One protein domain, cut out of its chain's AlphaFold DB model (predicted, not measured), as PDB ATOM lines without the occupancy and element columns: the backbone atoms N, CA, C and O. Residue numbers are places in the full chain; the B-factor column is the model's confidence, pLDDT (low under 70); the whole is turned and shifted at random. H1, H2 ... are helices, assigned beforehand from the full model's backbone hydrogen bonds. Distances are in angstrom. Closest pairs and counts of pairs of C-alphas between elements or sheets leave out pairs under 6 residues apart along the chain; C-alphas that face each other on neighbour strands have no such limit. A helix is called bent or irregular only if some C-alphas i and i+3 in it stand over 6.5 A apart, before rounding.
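What this domain is: This is residues 22 to 69 of the 72 residues of a protein of Metarhizium album (strain ARSEF 1941) (UniProt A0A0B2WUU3). The chain makes an open loop of helices: H1 runs out to a turn at H2, H3 follows on the way back, and H4 returns to close the loop where its residues 55 to 59 meet residues 22 to 27 of H1. Past that meeting H4 runs on, and residues 64 to 69 stick out at one end of the long axis, while residues 35 to 40, round the link from H1 to H2, stand free at the other. The printed part has 48 residues with four named helices, in the order H1, H2, H3, H4, and no named strand; its class is all helix. It is only just loose, close to compact, with a radius of gyration of the C-alphas of 11.7 A, and it is elongated, spanning 33 by 21 by 18 A.

Where its parts are: H1 holds residues 22 to 36 and measures 20.9 A from C-alpha 22 at (139.116, 102.599, 98.687) to C-alpha 36 at (128.139, 119.285, 104.864). H2 follows at residues 38 to 42, with 8.3 A from first to last C-alpha; it is neither bent nor irregular, but only just: C-alphas 39 and 42 are 6.5 A apart. H3, residues 46 to 49, measures 4.9 A. H4, residues 54 to 67, measures 20.3 A and ends with C-alpha 67 at (149.760, 98.507, 105.997).

How they stand to each other: H1 and H4 touch, H1 with residues 22 to 27 alone and H4 with residues 55 to 59 alone. Their closest C-alphas, those of Gly 22 and Ala 59, are 5.5 A apart. The two helices run opposite ways at a steep tilt of 61 degrees. H1 and H2 are close but not clearly touching, with the closest C-alphas, those of Leu 34 and Arg 41, 6.4 A apart. H2 and H3 meet only through their link. H3 and H4 are close but not clearly touching; their closest C-alphas, those of Asn 48 and Gln 54, are 6.8 A apart. H1 and H3 are apart, and H2 and H4 are apart. In H1 and H4 every O i to N i+4 pair is within hydrogen-bond range; in H2 it is 0 of 1, beside 1 of 2 O i to N i+3 pairs, and H3 is too short for an O i to N i+4 pair, with its 1 O i to N i+3 pair within range.

The domain as a whole: The two C-alphas farthest apart are those of Ala 38 and Asn 68, at 33.2 A. The printed part has no cut, and its three links are tight. The mean pLDDT of the printed part is 76.9, and residues 45 to 56 are under 70; the mean pLDDT of H3 is 54.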
ATOM      1  N   GLY A  22     138.556 101.372  98.120       82.06
ATOM      2  CA  GLY A  22     139.116 102.599  98.687       82.06
ATOM      3  C   GLY A  22     138.841 103.837  97.840       82.06
ATOM      4  O   GLY A  22     138.511 104.888  98.383       82.06
ATOM      5  N   GLU A  23     138.888 103.717  96.511       82.25
ATOM      6  CA  GLU A  23     138.578 104.838  95.616       82.25
ATOM      7  C   GLU A  23     137.114 105.299  95.752       82.25
ATOM      8  O   GLU A  23     136.853 106.501  95.829       82.25
ATOM      9  N   GLU A  24     136.164 104.361  95.857       86.19
ATOM     10  CA  GLU A  24     134.735 104.657  96.057       86.19
ATOM     11  C   GLU A  24     134.477 105.314  97.417       86.19
ATOM     12  O   GLU A  24     133.739 106.297  97.510       86.19
ATOM     13  N   ILE A  25     135.114 104.795  98.473       86.12
ATOM     14  CA  ILE A  25     134.988 105.320  99.837       86.12
ATOM     15  C   ILE A  25     135.483 106.768  99.892       86.12
ATOM     16  O   ILE A  25     134.780 107.639 100.404       86.12
ATOM     17  N   ILE A  26     136.658 107.050  99.323       84.06
ATOM     18  CA  ILE A  26     137.237 108.398  99.330       84.06
ATOM     19  C   ILE A  26     136.443 109.360  98.443       84.06
ATOM     20  O   ILE A  26     136.253 110.521  98.810       84.06
ATOM     21  N   ALA A  27     135.902 108.892  97.317       83.06
ATOM     22  CA  ALA A  27     134.994 109.700  96.511       83.06
ATOM     23  C   ALA A  27     133.724 110.087  97.295       83.06
ATOM     24  O   ALA A  27     133.352 111.263  97.319       83.06
ATOM     25  N   SER A  28     133.096 109.125  97.980       86.75
ATOM     26  CA  SER A  28     131.920 109.368  98.829       86.75
ATOM     27  C   SER A  28     132.235 110.302 100.005       86.75
ATOM     28  O   SER A  28     131.449 111.202 100.320       86.75
ATOM     29  N   PHE A  29     133.422 110.155 100.604       86.06
ATOM     30  CA  PHE A  29     133.925 111.050 101.645       86.06
ATOM     31  C   PHE A  29     133.982 112.501 101.159       86.06
ATOM     32  O   PHE A  29     133.378 113.368 101.786       86.06
ATOM     33  N   TYR A  30     134.621 112.777 100.016       82.25
ATOM     34  CA  TYR A  30     134.702 114.140  99.484       82.25
ATOM     35  C   TYR A  30     133.330 114.719  99.125       82.25
ATOM     36  O   TYR A  30     133.060 115.886  99.413       82.25
ATOM     37  N   GLN A  31     132.441 113.913  98.537       84.06
ATOM     38  CA  GLN A  31     131.074 114.348  98.238       84.06
ATOM     39  C   GLN A  31     130.306 114.736  99.504       84.06
ATOM     40  O   GLN A  31     129.608 115.750  99.515       84.06
ATOM     41  N   SER A  32     130.442 113.940 100.565       88.31
ATOM     42  CA  SER A  32     129.775 114.180 101.847       88.31
ATOM     43  C   SER A  32     130.369 115.392 102.564       88.31
ATOM     44  O   SER A  32     129.624 116.265 103.008       88.31
ATOM     45  N   LEU A  33     131.702 115.502 102.590       86.88
ATOM     46  CA  LEU A  33     132.437 116.608 103.202       86.88
ATOM     47  C   LEU A  33     132.030 117.954 102.597       86.88
ATOM     48  O   LEU A  33     131.645 118.861 103.318       86.88
ATOM     49  N   LEU A  34     132.040 118.077 101.270       84.94
ATOM     50  CA  LEU A  34     131.758 119.345 100.577       84.94
ATOM     51  C   LEU A  34     130.267 119.691 100.504       84.94
ATOM     52  O   LEU A  34     129.906 120.796 100.077       84.94
ATOM     53  N   ARG A  35     129.399 118.733 100.848       87.50
ATOM     54  CA  ARG A  35     127.963 118.955 101.036       87.50
ATOM     55  C   ARG A  35     127.669 119.458 102.446       87.50
ATOM     56  O   ARG A  35     126.869 120.375 102.576       87.50
ATOM     57  N   GLY A  36     128.298 118.869 103.465       91.25
ATOM     58  CA  GLY A  36     128.139 119.285 104.864       91.25
ATOM     59  C   GLY A  36     128.901 120.564 105.215       91.25
ATOM     60  O   GLY A  36     128.438 121.330 106.049       91.25
ATOM     61  N   HIS A  37     130.025 120.806 104.539       88.25
ATOM     62  CA  HIS A  37     130.948 121.908 104.801       88.25
ATOM     63  C   HIS A  37     131.273 122.652 103.504       88.25
ATOM     64  O   HIS A  37     132.322 122.459 102.876       88.25
ATOM     65  N   ALA A  38     130.334 123.483 103.054       85.31
ATOM     66  CA  ALA A  38     130.485 124.251 101.820       85.31
ATOM     67  C   ALA A  38     131.643 125.266 101.894       85.31
ATOM     68  O   ALA A  38     132.244 125.574 100.865       85.31
ATOM     69  N   GLU A  39     131.999 125.728 103.095       86.62
ATOM     70  CA  GLU A  39     133.142 126.594 103.384       86.62
ATOM     71  C   GLU A  39     134.478 125.981 102.954       86.62
ATOM     72  O   GLU A  39     135.402 126.703 102.590       86.62
ATOM     73  N   LEU A  40     134.573 124.650 102.910       84.81
ATOM     74  CA  LEU A  40     135.794 123.962 102.503       84.81
ATOM     75  C   LEU A  40     136.027 124.006 100.988       84.81
ATOM     76  O   LEU A  40     137.144 123.769 100.532       84.81
ATOM     77  N   ARG A  41     135.013 124.354 100.184       79.19
ATOM     78  CA  ARG A  41     135.129 124.414  98.716       79.19
ATOM     79  C   ARG A  41     136.175 125.413  98.228       79.19
ATOM     80  O   ARG A  41     136.699 125.221  97.144       79.19
ATOM     81  N   SER A  42     136.473 126.461  98.995       79.75
ATOM     82  CA  SER A  42     137.523 127.432  98.658       79.75
ATOM     83  C   SER A  42     138.935 126.903  98.942       79.75
ATOM     84  O   SER A  42     139.886 127.321  98.287       79.75
ATOM     85  N   TYR A  43     139.070 125.970  99.887       78.62
ATOM     86  CA  TYR A  43     140.338 125.331 100.244       78.62
ATOM     87  C   TYR A  43     140.683 124.167  99.310       78.62
ATOM     88  O   TYR A  43     141.856 123.873  99.079       78.62
ATOM     89  N   PHE A  44     139.669 123.504  98.753       73.00
ATOM     90  CA  PHE A  44     139.856 122.449  97.767       73.00
ATOM     91  C   PHE A  44     139.812 123.026  96.351       73.00
ATOM     92  O   PHE A  44     138.810 123.585  95.927       73.00
ATOM     93  N   ASN A  45     140.887 122.850  95.581       65.50
ATOM     94  CA  ASN A  45     140.918 123.309  94.195       65.50
ATOM     95  C   ASN A  45     139.913 122.518  93.332       65.50
ATOM     96  O   ASN A  45     140.155 121.363  92.971       65.50
ATOM     97  N   THR A  46     138.799 123.155  92.969       58.41
ATOM     98  CA  THR A  46     137.716 122.586  92.152       58.41
ATOM     99  C   THR A  46     138.197 122.089  90.782       58.41
ATOM    100  O   THR A  46     137.637 121.130  90.249       58.41
ATOM    101  N   ALA A  47     139.283 122.655  90.233       51.38
ATOM    102  CA  ALA A  47     139.882 122.210  88.970       51.38
ATOM    103  C   ALA A  47     140.508 120.801  89.067       51.38
ATOM    104  O   ALA A  47     140.502 120.047  88.096       51.38
ATOM    105  N   ASN A  48     140.973 120.395  90.255       54.06
ATOM    106  CA  ASN A  48     141.445 119.029  90.508       54.06
ATOM    107  C   ASN A  48     140.305 118.056  90.861       54.06
ATOM    108  O   ASN A  48     140.472 116.845  90.696       54.06
ATOM    109  N   GLN A  49     139.138 118.555  91.293       53.25
ATOM    110  CA  GLN A  49     137.963 117.725  91.597       53.25
ATOM    111  C   GLN A  49     137.291 117.152  90.342       53.25
ATOM    112  O   GLN A  49     136.781 116.034  90.389       53.25
ATOM    113  N   GLN A  50     137.339 117.859  89.205       52.25
ATOM    114  CA  GLN A  50     136.838 117.331  87.927       52.25
ATOM    115  C   GLN A  50     137.720 116.209  87.352       52.25
ATOM    116  O   GLN A  50     137.229 115.359  86.612       52.25
ATOM    117  N   ASN A  51     139.000 116.154  87.733       50.69
ATOM    118  CA  ASN A  51     139.992 115.300  87.078       50.69
ATOM    119  C   ASN A  51     140.183 113.903  87.687       50.69
ATOM    120  O   ASN A  51     141.062 113.179  87.236       50.69
ATOM    121  N   LYS A  52     139.395 113.483  88.690       54.81
ATOM    122  CA  LYS A  52     139.453 112.130  89.310       54.81
ATOM    123  C   LYS A  52     140.839 111.672  89.826       54.81
ATOM    124  O   LYS A  52     140.974 110.539  90.280       54.81
ATOM    125  N   LEU A  53     141.862 112.530  89.797       53.78
ATOM    126  CA  LEU A  53     143.250 112.187  90.135       53.78
ATOM    127  C   LEU A  53     143.553 112.324  91.637       53.78
ATOM    128  O   LEU A  53     144.435 111.636  92.142       53.78
ATOM    129  N   GLN A  54     142.806 113.150  92.379       56.31
ATOM    130  CA  GLN A  54     143.028 113.344  93.821       56.31
ATOM    131  C   GLN A  54     142.470 112.248  94.761       56.31
ATOM    132  O   GLN A  54     143.136 111.969  95.759       56.31
ATOM    133  N   PRO A  55     141.345 111.553  94.483       61.75
ATOM    134  CA  PRO A  55     140.851 110.491  95.371       61.75
ATOM    135  C   PRO A  55     141.819 109.306  95.495       61.75
ATOM    136  O   PRO A  55     141.953 108.722  96.569       61.75
ATOM    137  N   ARG A  56     142.535 108.980  94.411       69.62
ATOM    138  CA  ARG A  56     143.462 107.837  94.363       69.62
ATOM    139  C   ARG A  56     144.696 108.052  95.234       69.62
ATOM    140  O   ARG A  56     145.128 107.130  95.918       69.62
ATOM    141  N   ALA A  57     145.240 109.271  95.246       75.62
ATOM    142  CA  ALA A  57     146.395 109.606  96.075       75.62
ATOM    143  C   ALA A  57     146.063 109.482  97.571       75.62
ATOM    144  O   ALA A  57     146.811 108.857  98.319       75.62
ATOM    145  N   MET A  58     144.907 110.005  97.993       77.94
ATOM    146  CA  MET A  58     144.469 109.908  99.387       77.94
ATOM    147  C   MET A  58     144.127 108.466  99.789       77.94
ATOM    148  O   MET A  58     144.538 108.029 100.861       77.94
ATOM    149  N   ALA A  59     143.453 107.700  98.921       79.94
ATOM    150  CA  ALA A  59     143.197 106.279  99.163       79.94
ATOM    151  C   ALA A  59     144.506 105.486  99.333       79.94
ATOM    152  O   ALA A  59     144.642 104.718 100.283       79.94
ATOM    153  N   SER A  60     145.494 105.724  98.465       82.50
ATOM    154  CA  SER A  60     146.813 105.082  98.534       82.50
ATOM    155  C   SER A  60     147.557 105.410  99.833       82.50
ATOM    156  O   SER A  60     148.096 104.510 100.472       82.50
ATOM    157  N   LEU A  61     147.526 106.671 100.283       85.38
ATOM    158  CA  LEU A  61     148.124 107.077 101.562       85.38
ATOM    159  C   LEU A  61     147.473 106.369 102.757       85.38
ATOM    160  O   LEU A  61     148.176 105.895 103.646       85.38
ATOM    161  N   ILE A  62     146.143 106.254 102.764       85.31
ATOM    162  CA  ILE A  62     145.406 105.567 103.835       85.31
ATOM    163  C   ILE A  62     145.728 104.069 103.841       85.31
ATOM    164  O   ILE A  62     145.963 103.498 104.904       85.31
ATOM    165  N   ILE A  63     145.805 103.440 102.666       85.69
ATOM    166  CA  ILE A  63     146.201 102.033 102.526       85.69
ATOM    167  C   ILE A  63     147.643 101.826 103.006       85.69
ATOM    168  O   ILE A  63     147.915 100.880 103.743       85.69
ATOM    169  N   GLN A  64     148.575 102.708 102.634       86.38
ATOM    170  CA  GLN A  64     149.962 102.637 103.101       86.38
ATOM    171  C   GLN A  64     150.062 102.811 104.614       86.38
ATOM    172  O   GLN A  64     150.786 102.053 105.257       86.38
ATOM    173  N   PHE A  65     149.319 103.752 105.195       86.62
ATOM    174  CA  PHE A  65     149.250 103.905 106.643       86.62
ATOM    175  C   PHE A  65     148.715 102.635 107.309       86.62
ATOM    176  O   PHE A  65     149.338 102.126 108.235       86.62
ATOM    177  N   ALA A  66     147.611 102.079 106.806       85.25
ATOM    178  CA  ALA A  66     147.018 100.865 107.354       85.25
ATOM    179  C   ALA A  66     147.963  99.652 107.256       85.25
ATOM    180  O   ALA A  66     148.050  98.868 108.197       85.25
ATOM    181  N   ASN A  67     148.727  99.534 106.164       83.50
ATOM    182  CA  ASN A  67     149.760  98.507 105.997       83.50
ATOM    183  C   ASN A  67     150.925  98.665 106.982       83.50
ATOM    184  O   ASN A  67     151.427  97.672 107.503       83.50
ATOM    185  N   ASN A  68     151.346  99.904 107.244       83.44
ATOM    186  CA  ASN A  68     152.459 100.218 108.140       83.44
ATOM    187  C   ASN A  68     152.022 100.452 109.593       83.44
ATOM    188  O   ASN A  68     152.848 100.840 110.413       83.44
ATOM    189  N   ALA A  69     150.747 100.236 109.931       76.88
ATOM    190  CA  ALA A  69     150.244 100.407 111.286       76.88
ATOM    191  C   ALA A  69     150.841  99.326 112.197       76.88
ATOM    192  O   ALA A  69     150.239  98.274 112.403       76.88
TER     193      ALA A  69